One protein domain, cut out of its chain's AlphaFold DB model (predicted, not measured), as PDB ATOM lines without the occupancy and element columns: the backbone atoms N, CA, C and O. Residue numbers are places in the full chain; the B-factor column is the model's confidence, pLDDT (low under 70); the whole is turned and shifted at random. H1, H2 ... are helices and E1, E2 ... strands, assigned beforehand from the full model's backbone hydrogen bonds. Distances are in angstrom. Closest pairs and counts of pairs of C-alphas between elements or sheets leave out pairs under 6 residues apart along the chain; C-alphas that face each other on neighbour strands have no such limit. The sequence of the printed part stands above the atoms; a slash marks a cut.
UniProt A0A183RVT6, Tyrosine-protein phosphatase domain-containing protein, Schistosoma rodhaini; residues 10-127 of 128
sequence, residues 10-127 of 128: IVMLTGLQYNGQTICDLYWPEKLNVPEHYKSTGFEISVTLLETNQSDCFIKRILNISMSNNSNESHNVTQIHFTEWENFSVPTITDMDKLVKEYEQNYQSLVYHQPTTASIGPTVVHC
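What this domain is: This is residues 10 to 127 of the 128 residues of the protein "Tyrosine-protein phosphatase domain-containing protein" of Schistosoma rodhaini (UniProt A0A183RVT6). One long helix, H1, packs on one face of a twisted, curled sheet of six strands, running along E5 and leaving E2 and E3 bare of it, while the unnamed stretch of residues 13 to 34 passes from E1 to E2 on the side of the sheet away from H1. Residues 112 to 118, at H1's far end, stick out. The printed part has 118 residues with one named helix and six named strands, which follow along the chain as E1 E2 E3 E4 E5 H1 E6; the mixed sheet runs E2 E3 E4 E5 E1 E6, and the class is mixed, helices and strands. It is only just compact, close to loose, with a radius of gyration of the C-alphas of 15.7 A and spans of 44 by 38 by 24 A.

Where its parts are: E1, residues 10 to 12, begins at C-alpha 10 (375.848, 319.037, 290.779). E2 is residues 35 to 40; E3, residues 43 to 54, measures 31.9 A and bends by 56 degrees at residue 51. E4, residues 58 to 67, measures 28.2 A; E5, residues 70 to 82, measures 31.8 A and bends by 80 degrees at residue 73. H1, residues 93 to 113, measures 30.2 A. E6, residues 124 to 126, ends at C-alpha 126 (383.550, 318.164, 292.217).

How they stand to each other: E2 to E5 form a meander, each strand the antiparallel neighbour of the one before, with N 38 and O 45 at 2.9 A, N 48 and O 64 at 2.9 A, and N 61 and O 79 at 2.8 A. E1 is parallel to E5, N 12 and O 80 at 2.9 A, and to E6, N 11 and O 124 at 2.8 A. E5, H1 and E6 make a split strand-helix-strand unit, E1 between its strands, with a right-handed crossover. H1 is on the sheet at a height of 10.5 A, over E5 and at 5 degrees to it on the local plane; the closest C-alphas of the two, Phe 82 and Leu 99, are 7.2 A apart. Every O i to N i+4 pair in H1 is within hydrogen-bond range.

The domain as a whole: The C-alphas farthest apart, Asn 19 and Thr 117, are 47.2 A apart. The printed part has no cut; the link E1 to E2 is long. Residues 86 to 89 have pLDDT under 70.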
ATOM      1  N   ILE A  10     374.547 319.707 290.721       98.62
ATOM      2  CA  ILE A  10     375.848 319.037 290.779       98.62
ATOM      3  C   ILE A  10     376.613 319.379 289.497       98.62
ATOM      4  O   ILE A  10     376.162 319.037 288.410       98.62
ATOM      5  N   VAL A  11     377.776 320.010 289.609       98.12
ATOM      6  CA  VAL A  11     378.702 320.232 288.493       98.12
ATOM      7  C   VAL A  11     379.850 319.233 288.629       98.12
ATOM      8  O   VAL A  11     380.618 319.287 289.590       98.12
ATOM      9  N   MET A  12     379.933 318.294 287.689       96.62
ATOM     10  CA  MET A  12     380.954 317.245 287.644       96.62
ATOM     11  C   MET A  12     381.975 317.591 286.560       96.62
ATOM     12  O   MET A  12     381.612 317.696 285.391       96.62
ATOM     13  N   LEU A  13     383.234 317.780 286.955       93.94
ATOM     14  CA  LEU A  13     384.327 318.245 286.084       93.94
ATOM     15  C   LEU A  13     385.361 317.144 285.802       93.94
ATOM     16  O   LEU A  13     386.550 317.416 285.644       93.94
ATOM     17  N   THR A  14     384.942 315.883 285.834       90.38
ATOM     18  CA  THR A  14     385.830 314.733 285.658       90.38
ATOM     19  C   THR A  14     385.071 313.568 285.043       90.38
ATOM     20  O   THR A  14     383.890 313.409 285.330       90.38
ATOM     21  N   GLY A  15     385.742 312.751 284.228       90.19
ATOM     22  CA  GLY A  15     385.191 311.490 283.734       90.19
ATOM     23  C   GLY A  15     385.182 310.390 284.802       90.19
ATOM     24  O   GLY A  15     385.683 310.562 285.910       90.19
ATOM     25  N   LEU A  16     384.634 309.221 284.463       91.19
ATOM     26  CA  LEU A  16     384.602 308.066 285.376       91.19
ATOM     27  C   LEU A  16     385.935 307.308 285.413       91.19
ATOM     28  O   LEU A  16     386.349 306.793 286.453       91.19
ATOM     29  N   GLN A  17     386.627 307.243 284.274       89.19
ATOM     30  CA  GLN A  17     387.847 306.463 284.106       89.19
ATOM     31  C   GLN A  17     388.950 307.282 283.444       89.19
ATOM     32  O   GLN A  17     388.695 308.135 282.599       89.19
ATOM     33  N   TYR A  18     390.191 306.969 283.800       83.88
ATOM     34  CA  TYR A  18     391.390 307.510 283.177       83.88
ATOM     35  C   TYR A  18     392.458 306.420 283.090       83.88
ATOM     36  O   TYR A  18     392.809 305.815 284.102       83.88
ATOM     37  N   ASN A  19     392.967 306.148 281.884       85.44
ATOM     38  CA  ASN A  19     393.927 305.063 281.620       85.44
ATOM     39  C   ASN A  19     393.499 303.708 282.226       85.44
ATOM     40  O   ASN A  19     394.315 302.978 282.789       85.44
ATOM     41  N   GLY A  20     392.200 303.395 282.157       85.56
ATOM     42  CA  GLY A  20     391.621 302.168 282.713       85.56
ATOM     43  C   GLY A  20     391.491 302.137 284.241       85.56
ATOM     44  O   GLY A  20     391.048 301.130 284.783       85.56
ATOM     45  N   GLN A  21     391.853 303.214 284.945       88.62
ATOM     46  CA  GLN A  21     391.630 303.359 286.383       88.62
ATOM     47  C   GLN A  21     390.368 304.173 286.645       88.62
ATOM     48  O   GLN A  21     390.182 305.235 286.051       88.62
ATOM     49  N   THR A  22     389.526 303.712 287.569       91.69
ATOM     50  CA  THR A  22     388.402 304.504 288.078       91.69
ATOM     51  C   THR A  22     388.936 305.724 288.824       91.69
ATOM     52  O   THR A  22     389.718 305.586 289.765       91.69
ATOM     53  N   ILE A  23     388.527 306.915 288.390       90.69
ATOM     54  CA  ILE A  23     388.866 308.196 289.035       90.69
ATOM     55  C   ILE A  23     387.648 308.864 289.676       90.69
ATOM     56  O   ILE A  23     387.811 309.716 290.540       90.69
ATOM     57  N   CYS A  24     386.445 308.456 289.275       93.69
ATOM     58  CA  CYS A  24     385.186 308.836 289.889       93.69
ATOM     59  C   CYS A  24     384.229 307.647 289.757       93.69
ATOM     60  O   CYS A  24     384.070 307.100 288.664       93.69
ATOM     61  N   ASP A  25     383.621 307.224 290.862       94.06
ATOM     62  CA  ASP A  25     382.621 306.159 290.828       94.06
ATOM     63  C   ASP A  25     381.344 306.636 290.127       94.06
ATOM     64  O   ASP A  25     380.954 307.803 290.214       94.06
ATOM     65  N   LEU A  26     380.646 305.714 289.463       95.38
ATOM     66  CA  LEU A  26     379.315 305.977 288.927       95.38
ATOM     67  C   LEU A  26     378.319 306.097 290.093       95.38
ATOM     68  O   LEU A  26     377.822 305.101 290.614       95.38
ATOM     69  N   TYR A  27     378.052 307.329 290.525       95.88
ATOM     70  CA  TYR A  27     377.214 307.618 291.697       95.88
ATOM     71  C   TYR A  27     375.749 307.942 291.356       95.88
ATOM     72  O   TYR A  27     375.005 308.399 292.225       95.88
ATOM     73  N   TRP A  28     375.336 307.753 290.101       97.44
ATOM     74  CA  TRP A  28     373.972 308.009 289.636       97.44
ATOM     75  C   TRP A  28     373.426 306.823 288.820       97.44
ATOM     76  O   TRP A  28     374.219 306.091 288.225       97.44
ATOM     77  N   PRO A  29     372.091 306.661 288.733       97.56
ATOM     78  CA  PRO A  29     371.464 305.632 287.907       97.56
ATOM     79  C   PRO A  29     371.619 305.915 286.413       97.56
ATOM     80  O   PRO A  29     371.426 307.049 285.975       97.56
ATOM     81  N   GLU A  30     371.850 304.885 285.603       96.38
ATOM     82  CA  GLU A  30     371.898 305.027 284.134       96.38
ATOM     83  C   GLU A  30     370.575 304.677 283.445       96.38
ATOM     84  O   GLU A  30     370.328 305.075 282.306       96.38
ATOM     85  N   LYS A  31     369.695 303.938 284.128       97.75
ATOM     86  CA  LYS A  31     368.403 303.526 283.573       97.75
ATOM     87  C   LYS A  31     367.342 304.590 283.837       97.75
ATOM     88  O   LYS A  31     367.048 304.927 284.981       97.75
ATOM     89  N   LEU A  32     366.729 305.078 282.761       98.00
ATOM     90  CA  LEU A  32     365.656 306.066 282.826       98.00
ATOM     91  C   LEU A  32     364.452 305.521 283.606       98.00
ATOM     92  O   LEU A  32     363.986 304.415 283.336       98.00
ATOM     93  N   ASN A  33     363.926 306.322 284.531       97.44
ATOM     94  CA  ASN A  33     362.749 306.019 285.352       97.44
ATOM     95  C   ASN A  33     362.855 304.730 286.188       97.44
ATOM     96  O   ASN A  33     361.837 304.199 286.632       97.44
ATOM     97  N   VAL A  34     364.071 304.231 286.429       97.12
ATOM     98  CA  VAL A  34     364.327 303.105 287.332       97.12
ATOM     99  C   VAL A  34     365.034 303.641 288.579       97.12
ATOM    100  O   VAL A  34     366.146 304.157 288.456       97.12
ATOM    101  N   PRO A  35     364.410 303.559 289.767       94.75
ATOM    102  CA  PRO A  35     365.053 303.983 291.003       94.75
ATOM    103  C   PRO A  35     366.222 303.067 291.383       94.75
ATOM    104  O   PRO A  35     366.092 301.841 291.344       94.75
ATOM    105  N   GLU A  36     367.336 303.657 291.813       96.25
ATOM    106  CA  GLU A  36     368.429 302.958 292.494       96.25
ATOM    107  C   GLU A  36     368.566 303.467 293.932       96.25
ATOM    108  O   GLU A  36     368.416 304.661 294.214       96.25
ATOM    109  N   HIS A  37     368.844 302.548 294.857       94.81
ATOM    110  CA  HIS A  37     368.909 302.840 296.285       94.81
ATOM    111  C   HIS A  37     370.358 302.945 296.762       94.81
ATOM    112  O   HIS A  37     371.158 302.030 296.568       94.81
ATOM    113  N   TYR A  38     370.671 304.040 297.452       93.81
ATOM    114  CA  TYR A  38     371.981 304.290 298.046       93.81
ATOM    115  C   TYR A  38     371.837 304.340 299.562       93.81
ATOM    116  O   TYR A  38     371.092 305.160 300.110       93.81
ATOM    117  N   LYS A  39     372.565 303.456 300.246       92.94
ATOM    118  CA  LYS A  39     372.460 303.255 301.690       92.94
ATOM    119  C   LYS A  39     373.737 303.668 302.409       92.94
ATOM    120  O   LYS A  39     374.839 303.294 302.022       92.94
ATOM    121  N   SER A  40     373.560 304.388 303.506       85.69
ATOM    122  CA  SER A  40     374.569 304.661 304.524       85.69
ATOM    123  C   SER A  40     374.004 304.300 305.903       85.69
ATOM    124  O   SER A  40     372.818 303.994 306.047       85.69
ATOM    125  N   THR A  41     374.842 304.274 306.938       88.12
ATOM    126  CA  THR A  41     374.435 303.921 308.309       88.12
ATOM    127  C   THR A  41     373.240 304.758 308.774       88.12
ATOM    128  O   THR A  41     373.370 305.953 309.017       88.12
ATOM    129  N   GLY A  42     372.074 304.112 308.895       83.56
ATOM    130  CA  GLY A  42     370.823 304.736 309.341       83.56
ATOM    131  C   GLY A  42     370.117 305.623 308.309       83.56
ATOM    132  O   GLY A  42     369.155 306.295 308.671       83.56
ATOM    133  N   PHE A  43     370.564 305.646 307.050       87.88
ATOM    134  CA  PHE A  43     370.040 306.561 306.038       87.88
ATOM    135  C   PHE A  43     370.028 305.917 304.650       87.88
ATOM    136  O   PHE A  43     371.049 305.419 304.184       87.88
ATOM    137  N   GLU A  44     368.886 305.942 303.971       93.44
ATOM    138  CA  GLU A  44     368.729 305.360 302.639       93.44
ATOM    139  C   GLU A  44     367.973 306.330 301.735       93.44
ATOM    140  O   GLU A  44     366.893 306.816 302.091       93.44
ATOM    141  N   ILE A  45     368.556 306.618 300.573       95.19
ATOM    142  CA  ILE A  45     367.933 307.448 299.543       95.19
ATOM    143  C   ILE A  45     367.643 306.620 298.308       95.19
ATOM    144  O   ILE A  45     368.374 305.684 297.982       95.19
ATOM    145  N   SER A  46     366.600 307.026 297.605       96.06
ATOM    146  CA  SER A  46     366.295 306.576 296.261       96.06
ATOM    147  C   SER A  46     366.674 307.689 295.294       96.06
ATOM    148  O   SER A  46     366.276 308.842 295.494       96.06
ATOM    149  N   VAL A  47     367.426 307.349 294.252       97.56
ATOM    150  CA  VAL A  47     367.773 308.258 293.156       97.56
ATOM    151  C   VAL A  47     367.203 307.688 291.868       97.56
ATOM    152  O   VAL A  47     367.400 306.513 291.573       97.56
ATOM    153  N   THR A  48     366.519 308.519 291.092       97.94
ATOM    154  CA  THR A  48     365.929 308.118 289.810       97.94
ATOM    155  C   THR A  48     366.396 309.069 288.721       97.94
ATOM    156  O   THR A  48     366.251 310.283 288.860       97.94
ATOM    157  N   LEU A  49     366.922 308.529 287.621       98.69
ATOM    158  CA  LEU A  49     367.217 309.313 286.426       98.69
ATOM    159  C   LEU A  49     365.914 309.634 285.687       98.69
ATOM    160  O   LEU A  49     365.232 308.721 285.225       98.69
ATOM    161  N   LEU A  50     365.576 310.917 285.569       98.50
ATOM    162  CA  LEU A  50     364.361 311.383 284.897       98.50
ATOM    163  C   LEU A  50     364.610 311.829 283.459       98.50
ATOM    164  O   LEU A  50     363.749 311.655 282.602       98.50
ATOM    165  N   GLU A  51     365.773 312.420 283.194       98.38
ATOM    166  CA  GLU A  51     366.092 312.991 281.887       98.38
ATOM    167  C   GLU A  51     367.603 312.996 281.660       98.38
ATOM    168  O   GLU A  51     368.381 313.162 282.602       98.38
ATOM    169  N   THR A  52     368.026 312.826 280.408       98.12
ATOM    170  CA  THR A  52     369.418 312.995 279.972       98.12
ATOM    171  C   THR A  52     369.444 313.766 278.663       98.12
ATOM    172  O   THR A  52     368.806 313.362 277.696       98.12
ATOM    173  N   ASN A  53     370.210 314.853 278.635       97.25
ATOM    174  CA  ASN A  53     370.452 315.673 277.458       97.25
ATOM    175  C   ASN A  53     371.952 315.726 277.185       97.25
ATOM    176  O   ASN A  53     372.723 316.227 278.008       97.25
ATOM    177  N   GLN A  54     372.351 315.210 276.029       95.19
ATOM    178  CA  GLN A  54     373.729 315.242 275.559       95.19
ATOM    179  C   GLN A  54     373.979 316.538 274.779       95.19
ATOM    180  O   GLN A  54     373.203 316.880 273.887       95.19
ATOM    181  N   SER A  55     375.067 317.230 275.100       91.56
ATOM    182  CA  SER A  55     375.640 318.318 274.306       91.56
ATOM    183  C   SER A  55     377.020 317.905 273.780       91.56
ATOM    184  O   SER A  55     377.499 316.807 274.066       91.56
ATOM    185  N   ASP A  56     377.672 318.803 273.044       89.19
ATOM    186  CA  ASP A  56     379.022 318.599 272.509       89.19
ATOM    187  C   ASP A  56     380.098 318.574 273.601       89.19
ATOM    188  O   ASP A  56     381.160 318.026 273.368       89.19
ATOM    189  N   CYS A  57     379.854 319.203 274.759       91.00
ATOM    190  CA  CYS A  57     380.873 319.374 275.805       91.00
ATOM    191  C   CYS A  57     380.411 319.020 277.225       91.00
ATOM    192  O   CYS A  57     381.176 319.110 278.189       91.00
ATOM    193  N   PHE A  58     379.144 318.639 277.380       94.31
ATOM    194  CA  PHE A  58     378.601 318.201 278.655       94.31
ATOM    195  C   PHE A  58     377.395 317.284 278.477       94.31
ATOM    196  O   PHE A  58     376.704 317.294 277.458       94.31
ATOM    197  N   ILE A  59     377.098 316.542 279.537       96.94
ATOM    198  CA  ILE A  59     375.885 315.748 279.696       96.94
ATOM    199  C   ILE A  59     375.086 316.350 280.841       96.94
ATOM    200  O   ILE A  59     375.563 316.404 281.977       96.94
ATOM    201  N   LYS A  60     373.859 316.782 280.561       98.00
ATOM    202  CA  LYS A  60     372.927 317.248 281.587       98.00
ATOM    203  C   LYS A  60     371.975 316.123 281.971       98.00
ATOM    204  O   LYS A  60     371.349 315.523 281.100       98.00
ATOM    205  N   ARG A  61     371.826 315.863 283.268       98.56
ATOM    206  CA  ARG A  61     370.868 314.894 283.812       98.56
ATOM    207  C   ARG A  61     369.942 315.552 284.814       98.56
ATOM    208  O   ARG A  61     370.395 316.354 285.627       98.56
ATOM    209  N   ILE A  62     368.672 315.167 284.787       98.50
ATOM    210  CA  ILE A  62     367.719 315.489 285.850       98.50
ATOM    211  C   ILE A  62     367.537 314.237 286.698       98.50
ATOM    212  O   ILE A  62     367.102 313.198 286.200       98.50
ATOM    213  N   LEU A  63     367.898 314.334 287.972       98.62
ATOM    214  CA  LEU A  63     367.793 313.262 288.954       98.62
ATOM    215  C   LEU A  63     366.710 313.628 289.963       98.62
ATOM    216  O   LEU A  63     366.710 314.743 290.474       98.62
ATOM    217  N   ASN A  64     365.813 312.709 290.298       97.69
ATOM    218  CA  ASN A  64     364.952 312.869 291.466       97.69
ATOM    219  C   ASN A  64     365.584 312.159 292.660       97.69
ATOM    220  O   ASN A  64     365.978 310.999 292.538       97.69
ATOM    221  N   ILE A  65     365.678 312.850 293.797       96.94
ATOM    222  CA  ILE A  65     366.206 312.282 295.038       96.94
ATOM    223  C   ILE A  65     365.142 312.364 296.126       96.94
ATOM    224  O   ILE A  65     364.636 313.447 296.436       96.94
ATOM    225  N   SER A  66     364.858 311.222 296.745       95.12
ATOM    226  CA  SER A  66     363.925 311.083 297.865       95.12
ATOM    227  C   SER A  66     364.495 310.168 298.945       95.12
ATOM    228  O   SER A  66     365.447 309.418 298.710       95.12
ATOM    229  N   MET A  67     363.923 310.223 300.144       92.25
ATOM    230  CA  MET A  67     364.208 309.226 301.173       92.25
ATOM    231  C   MET A  67     363.453 307.930 300.838       92.25
ATOM    232  O   MET A  67     362.262 307.980 300.533       92.25
ATOM    233  N   SER A  68     364.110 306.766 300.898       83.25
ATOM    234  CA  SER A  68     363.538 305.510 300.367       83.25
ATOM    235  C   SER A  68     362.216 305.084 301.023       83.25
ATOM    236  O   SER A  68     361.401 304.426 300.388       83.25
ATOM    237  N   ASN A  69     361.977 305.468 302.280       80.00
ATOM    238  CA  ASN A  69     360.738 305.187 303.013       80.00
ATOM    239  C   ASN A  69     359.755 306.375 303.046       80.00
ATOM    240  O   ASN A  69     358.711 306.283 303.690       80.00
ATOM    241  N   ASN A  70     360.083 307.489 302.387       77.56
ATOM    242  CA  ASN A  70     359.256 308.688 302.335       77.56
ATOM    243  C   ASN A  70     359.423 309.400 300.985       77.56
ATOM    244  O   ASN A  70     360.160 310.378 300.851       77.56
ATOM    245  N   SER A  71     358.684 308.925 299.982       73.50
ATOM    246  CA  SER A  71     358.662 309.521 298.643       73.50
ATOM    247  C   SER A  71     357.968 310.886 298.587       73.50
ATOM    248  O   SER A  71     358.090 311.584 297.582       73.50
ATOM    249  N   ASN A  72     357.233 311.276 299.636       78.00
ATOM    250  CA  ASN A  72     356.515 312.552 299.663       78.00
ATOM    251  C   ASN A  72     357.468 313.746 299.782       78.00
ATOM    252  O   ASN A  72     357.100 314.857 299.410       78.00
ATOM    253  N   GLU A  73     358.692 313.522 300.265       85.56
ATOM    254  CA  GLU A  73     359.733 314.540 300.318       85.56
ATOM    255  C   GLU A  73     360.832 314.218 299.297       85.56
ATOM    256  O   GLU A  73     361.828 313.552 299.585       85.56
ATOM    257  N   SER A  74     360.633 314.700 298.071       92.56
ATOM    258  CA  SER A  74     361.608 314.584 296.987       92.56
ATOM    259  C   SER A  74     361.982 315.952 296.425       92.56
ATOM    260  O   SER A  74     361.267 316.938 296.607       92.56
ATOM    261  N   HIS A  75     363.133 316.023 295.767       94.12
ATOM    262  CA  HIS A  75     363.528 317.190 294.984       94.12
ATOM    263  C   HIS A  75     364.319 316.746 293.761       94.12
ATOM    264  O   HIS A  75     364.983 315.704 293.770       94.12
ATOM    265  N   ASN A  76     364.228 317.555 292.711       96.44
ATOM    266  CA  ASN A  76     365.009 317.352 291.508       96.44
ATOM    267  C   ASN A  76     366.382 318.003 291.663       96.44
ATOM    268  O   ASN A  76     366.513 319.083 292.243       96.44
ATOM    269  N   VAL A  77     367.386 317.331 291.120       98.12
ATOM    270  CA  VAL A  77     368.779 317.752 291.093       98.12
ATOM    271  C   VAL A  77     369.251 317.701 289.653       98.12
ATOM    272  O   VAL A  77     369.172 316.659 289.000       98.12
ATOM    273  N   THR A  78     369.761 318.822 289.164       98.56
ATOM    274  CA  THR A  78     370.366 318.908 287.838       98.56
ATOM    275  C   THR A  78     371.858 318.622 287.956       98.56
ATOM    276  O   THR A  78     372.606 319.398 288.554       98.56
ATOM    277  N   GLN A  79     372.308 317.508 287.386       98.62
ATOM    278  CA  GLN A  79     373.730 317.211 287.227       98.62
ATOM    279  C   GLN A  79     374.195 317.720 285.859       98.62
ATOM    280  O   GLN A  79     373.639 317.321 284.839       98.62
ATOM    281  N   ILE A  80     375.225 318.561 285.824       98.25
ATOM    282  CA  ILE A  80     375.914 318.982 284.602       98.25
ATOM    283  C   ILE A  80     377.308 318.356 284.636       98.25
ATOM    284  O   ILE A  80     378.155 318.741 285.443       98.25
ATOM    285  N   HIS A  81     377.520 317.337 283.810       96.88
ATOM    286  CA  HIS A  81     378.772 316.595 283.713       96.88
ATOM    287  C   HIS A  81     379.555 317.086 282.502       96.88
ATOM    288  O   HIS A  81     379.185 316.785 281.373       96.88
ATOM    289  N   PHE A  82     380.616 317.848 282.739       94.31
ATOM    290  CA  PHE A  82     381.506 318.339 281.699       94.31
ATOM    291  C   PHE A  82     382.402 317.208 281.179       94.31
ATOM    292  O   PHE A  82     383.093 316.566 281.970       94.31
ATOM    293  N   THR A  83     382.379 316.966 279.866       90.12
ATOM    294  CA  THR A  83     383.032 315.800 279.243       90.12
ATOM    295  C   THR A  83     384.350 316.121 278.564       90.12
ATOM    296  O   THR A  83     385.165 315.224 278.422       90.12
ATOM    297  N   GLU A  84     384.631 317.384 278.231       85.25
ATOM    298  CA  GLU A  84     385.841 317.742 277.463       85.25
ATOM    299  C   GLU A  84     387.109 317.845 278.318       85.25
ATOM    300  O   GLU A  84     388.164 318.271 277.850       85.25
ATOM    301  N   TRP A  85     387.038 317.443 279.589       76.56
ATOM    302  CA  TRP A  85     388.207 317.328 280.460       76.56
ATOM    303  C   TRP A  85     388.907 315.973 280.274       76.56
ATOM    304  O   TRP A  85     389.257 315.289 281.238       76.56
ATOM    305  N   GLU A  86     389.097 315.549 279.026       68.38
ATOM    306  CA  GLU A  86     389.844 314.334 278.709       68.38
ATOM    307  C   GLU A  86     391.345 314.644 278.539       68.38
ATOM    308  O   GLU A  86     391.747 315.659 277.982       68.38
ATOM    309  N   ASN A  87     392.215 313.749 279.016       59.78
ATOM    310  CA  ASN A  87     393.624 313.652 278.589       59.78
ATOM    311  C   ASN A  87     394.538 314.891 278.771       59.78
ATOM    312  O   ASN A  87     395.438 315.109 277.963       59.78
ATOM    313  N   PHE A  88     394.386 315.655 279.860       56.59
ATOM    314  CA  PHE A  88     395.205 316.844 280.192       56.59
ATOM    315  C   PHE A  88     395.063 318.044 279.247       56.59
ATOM    316  O   PHE A  88     395.824 319.007 279.386       56.59
ATOM    317  N   SER A  89     394.100 318.048 278.321       68.31
ATOM    318  CA  SER A  89     393.765 319.301 277.652       68.31
ATOM    319  C   SER A  89     393.056 320.215 278.642       68.31
ATOM    320  O   SER A  89     392.037 319.859 279.230       68.31
ATOM    321  N   VAL A  90     393.615 321.410 278.829       80.69
ATOM    322  CA  VAL A  90     392.874 322.511 279.442       80.69
ATOM    323  C   VAL A  90     391.664 322.766 278.541       80.69
ATOM    324  O   VAL A  90     391.866 322.932 277.333       80.69
ATOM    325  N   PRO A  91     390.434 322.789 279.082       83.94
ATOM    326  CA  PRO A  91     389.258 323.090 278.284       83.94
ATOM    327  C   PRO A  91     389.418 324.404 277.536       83.94
ATOM    328  O   PRO A  91     390.028 325.356 278.040       83.94
ATOM    329  N   THR A  92     388.839 324.489 276.342       89.00
ATOM    330  CA  THR A  92     388.820 325.768 275.643       89.00
ATOM    331  C   THR A  92     387.972 326.766 276.430       89.00
ATOM    332  O   THR A  92     387.016 326.404 277.123       89.00
ATOM    333  N   ILE A  93     388.289 328.056 276.301       90.50
ATOM    334  CA  ILE A  93     387.460 329.115 276.891       90.50
ATOM    335  C   ILE A  93     386.007 329.028 276.403       90.50
ATOM    336  O   ILE A  93     385.086 329.333 277.151       90.50
ATOM    337  N   THR A  94     385.802 328.566 275.167       91.81
ATOM    338  CA  THR A  94     384.483 328.382 274.566       91.81
ATOM    339  C   THR A  94     383.692 327.274 275.253       91.81
ATOM    340  O   THR A  94     382.509 327.464 275.516       91.81
ATOM    341  N   ASP A  95     384.315 326.144 275.582       91.56
ATOM    342  CA  ASP A  95     383.610 325.034 276.238       91.56
ATOM    343  C   ASP A  95     383.298 325.355 277.702       91.56
ATOM    344  O   ASP A  95     382.204 325.059 278.186       91.56
ATOM    345  N   MET A  96     384.202 326.063 278.384       91.25
ATOM    346  CA  MET A  96     383.932 326.585 279.728       91.25
ATOM    347  C   MET A  96     382.803 327.620 279.724       91.25
ATOM    348  O   MET A  96     381.940 327.582 280.598       91.25
ATOM    349  N   ASP A  97     382.767 328.518 278.736       93.94
ATOM    350  CA  ASP A  97     381.684 329.495 278.579       93.94
ATOM    351  C   ASP A  97     380.330 328.810 278.333       93.94
ATOM    352  O   ASP A  97     379.331 329.192 278.945       93.94
ATOM    353  N   LYS A  98     380.287 327.741 277.524       94.38
ATOM    354  CA  LYS A  98     379.075 326.921 277.345       94.38
ATOM    355  C   LYS A  98     378.614 326.290 278.662       94.38
ATOM    356  O   LYS A  98     377.429 326.367 278.978       94.38
ATOM    357  N   LEU A  99     379.533 325.708 279.436       94.38
ATOM    358  CA  LEU A  99     379.230 325.115 280.743       94.38
ATOM    359  C   LEU A  99     378.655 326.154 281.719       94.38
ATOM    360  O   LEU A  99     377.637 325.899 282.366       94.38
ATOM    361  N   VAL A 100     379.298 327.322 281.820       95.88
ATOM    362  CA  VAL A 100     378.862 328.410 282.709       95.88
ATOM    363  C   VAL A 100     377.487 328.923 282.294       95.88
ATOM    364  O   VAL A 100     376.607 329.028 283.145       95.88
ATOM    365  N   LYS A 101     377.259 329.165 280.998       96.75
ATOM    366  CA  LYS A 101     375.956 329.611 280.483       96.75
ATOM    367  C   LYS A 101     374.851 328.602 280.749       96.75
ATOM    368  O   LYS A 101     373.767 328.999 281.168       96.75
ATOM    369  N   GLU A 102     375.118 327.313 280.546       96.88
ATOM    370  CA  GLU A 102     374.157 326.261 280.871       96.88
ATOM    371  C   GLU A 102     373.814 326.296 282.367       96.88
ATOM    372  O   GLU A 102     372.638 326.341 282.733       96.88
ATOM    373  N   TYR A 103     374.819 326.343 283.248       97.50
ATOM    374  CA  TYR A 103     374.593 326.455 284.691       97.50
ATOM    375  C   TYR A 103     373.770 327.701 285.053       97.50
ATOM    376  O   TYR A 103     372.766 327.587 285.758       97.50
ATOM    377  N   GLU A 104     374.151 328.876 284.550       97.44
ATOM    378  CA  GLU A 104     373.473 330.146 284.827       97.44
ATOM    379  C   GLU A 104     372.016 330.132 284.364       97.44
ATOM    380  O   GLU A 104     371.139 330.562 285.112       97.44
ATOM    381  N   GLN A 105     371.730 329.592 283.177       96.38
ATOM    382  CA  GLN A 105     370.364 329.466 282.661       96.38
ATOM    383  C   GLN A 105     369.500 328.567 283.552       96.38
ATOM    384  O   GLN A 105     368.370 328.930 283.895       96.38
ATOM    385  N   ASN A 106     370.025 327.411 283.975       95.94
ATOM    386  CA  ASN A 106     369.294 326.514 284.871       95.94
ATOM    387  C   ASN A 106     369.105 327.148 286.262       95.94
ATOM    388  O   ASN A 106     368.027 327.029 286.848       95.94
ATOM    389  N   TYR A 107     370.110 327.865 286.773       95.50
ATOM    390  CA  TYR A 107     370.027 328.576 288.049       95.50
ATOM    391  C   TYR A 107     368.994 329.711 288.004       95.50
ATOM    392  O   TYR A 107     368.156 329.820 288.897       95.50
ATOM    393  N   GLN A 108     368.993 330.525 286.946       95.06
ATOM    394  CA  GLN A 108     368.001 331.586 286.746       95.06
ATOM    395  C   GLN A 108     366.582 331.019 286.645       95.06
ATOM    396  O   GLN A 108     365.666 331.558 287.265       95.06
ATOM    397  N   SER A 109     366.406 329.910 285.920       94.19
ATOM    398  CA  SER A 109     365.119 329.214 285.844       94.19
ATOM    399  C   SER A 109     364.655 328.728 287.221       94.19
ATOM    400  O   SER A 109     363.501 328.951 287.588       94.19
ATOM    401  N   LEU A 110     365.548 328.139 288.026       93.19
ATOM    402  CA  LEU A 110     365.232 327.730 289.397       93.19
ATOM    403  C   LEU A 110     364.773 328.919 290.248       93.19
ATOM    404  O   LEU A 110     363.727 328.841 290.889       93.19
ATOM    405  N   VAL A 111     365.534 330.017 290.238       92.00
ATOM    406  CA  VAL A 111     365.218 331.231 291.007       92.00
ATOM    407  C   VAL A 111     363.872 331.819 290.583       92.00
ATOM    408  O   VAL A 111     363.093 332.225 291.439       92.00
ATOM    409  N   TYR A 112     363.575 331.839 289.281       92.50
ATOM    410  CA  TYR A 112     362.319 332.375 288.756       92.50
ATOM    411  C   TYR A 112     361.088 331.587 289.228       92.50
ATOM    412  O   TYR A 112     360.047 332.177 289.510       92.50
ATOM    413  N   HIS A 113     361.201 330.259 289.320       88.81
ATOM    414  CA  HIS A 113     360.090 329.386 289.709       88.81
ATOM    415  C   HIS A 113     359.994 329.145 291.222       88.81
ATOM    416  O   HIS A 113     359.015 328.549 291.680       88.81
ATOM    417  N   GLN A 114     360.981 329.575 292.010       84.44
ATOM    418  CA  GLN A 114     360.940 329.426 293.461       84.44
ATOM    419  C   GLN A 114     360.235 330.598 294.159       84.44
ATOM    420  O   GLN A 114     360.343 331.747 293.730       84.44
ATOM    421  N   PRO A 115     359.543 330.342 295.288       83.62
ATOM    422  CA  PRO A 115     359.064 331.409 296.157       83.62
ATOM    423  C   PRO A 115     360.232 332.279 296.632       83.62
ATOM    424  O   PRO A 115     361.264 331.758 297.046       83.62
ATOM    425  N   THR A 116     360.048 333.598 296.681       73.88
ATOM    426  CA  THR A 116     361.071 334.570 297.120       73.88
ATOM    427  C   THR A 116     361.582 334.363 298.549       73.88
ATOM    428  O   THR A 116     362.609 334.921 298.921       73.88
ATOM    429  N   THR A 117     360.879 333.575 299.361       74.81
ATOM    430  CA  THR A 117     361.242 333.238 300.744       74.81
ATOM    431  C   THR A 117     361.938 331.883 300.883       74.81
ATOM    432  O   THR A 117     362.383 331.543 301.980       74.81
ATOM    433  N   ALA A 118     362.022 331.091 299.810       79.69
ATOM    434  CA  ALA A 118     362.651 329.779 299.841       79.69
ATOM    435  C   ALA A 118     364.182 329.913 299.835       79.69
ATOM    436  O   ALA A 118     364.761 330.657 299.046       79.69
ATOM    437  N   SER A 119     364.847 329.175 300.723       85.81
ATOM    438  CA  SER A 119     366.305 329.057 300.701       85.81
ATOM    439  C   SER A 119     366.722 328.062 299.616       85.81
ATOM    440  O   SER A 119     366.213 326.941 299.569       85.81
ATOM    441  N   ILE A 120     367.654 328.474 298.755       89.69
ATOM    442  CA  ILE A 120     368.262 327.620 297.732       89.69
ATOM    443  C   ILE A 120     369.474 326.913 298.345       89.69
ATOM    444  O   ILE A 120     370.367 327.563 298.891       89.69
ATOM    445  N   GLY A 121     369.505 325.581 298.253       94.06
ATOM    446  CA  GLY A 121     370.656 324.785 298.676       94.06
ATOM    447  C   GLY A 121     371.913 325.081 297.843       94.06
ATOM    448  O   GLY A 121     371.814 325.578 296.721       94.06
ATOM    449  N   PRO A 122     373.116 324.769 298.349       96.94
ATOM    450  CA  PRO A 122     374.352 325.060 297.633       96.94
ATOM    451  C   PRO A 122     374.509 324.183 296.383       96.94
ATOM    452  O   PRO A 122     374.057 323.036 296.346       96.94
ATOM    453  N   THR A 123     375.230 324.702 295.389       97.94
ATOM    454  CA  THR A 123     375.728 323.913 294.256       97.94
ATOM    455  C   THR A 123     376.891 323.042 294.710       97.94
ATOM    456  O   THR A 123     377.837 323.525 295.334       97.94
ATOM    457  N   VAL A 124     376.842 321.755 294.373       98.44
ATOM    458  CA  VAL A 124     377.961 320.834 294.588       98.44
ATOM    459  C   VAL A 124     378.839 320.860 293.348       98.44
ATOM    460  O   VAL A 124     378.361 320.559 292.263       98.44
ATOM    461  N   VAL A 125     380.119 321.186 293.499       97.88
ATOM    462  CA  VAL A 125     381.107 321.094 292.415       97.88
ATOM    463  C   VAL A 125     382.157 320.076 292.827       97.88
ATOM    464  O   VAL A 125     382.655 320.145 293.952       97.88
ATOM    465  N   HIS A 126     382.486 319.130 291.950       96.00
ATOM    466  CA  HIS A 126     383.550 318.164 292.217       96.00
ATOM    467  C   HIS A 126     384.364 317.819 290.966       96.00
ATOM    468  O   HIS A 126     383.909 317.969 289.828       96.00
ATOM    469  N   CYS A 127     385.590 317.378 291.218       91.19
ATOM    470  CA  CYS A 127     386.540 316.820 290.266       91.19
ATOM    471  C   CYS A 127     387.255 315.622 290.934       91.19
ATOM    472  O   CYS A 127     386.794 315.158 291.979       91.19
TER     473      CYS A 127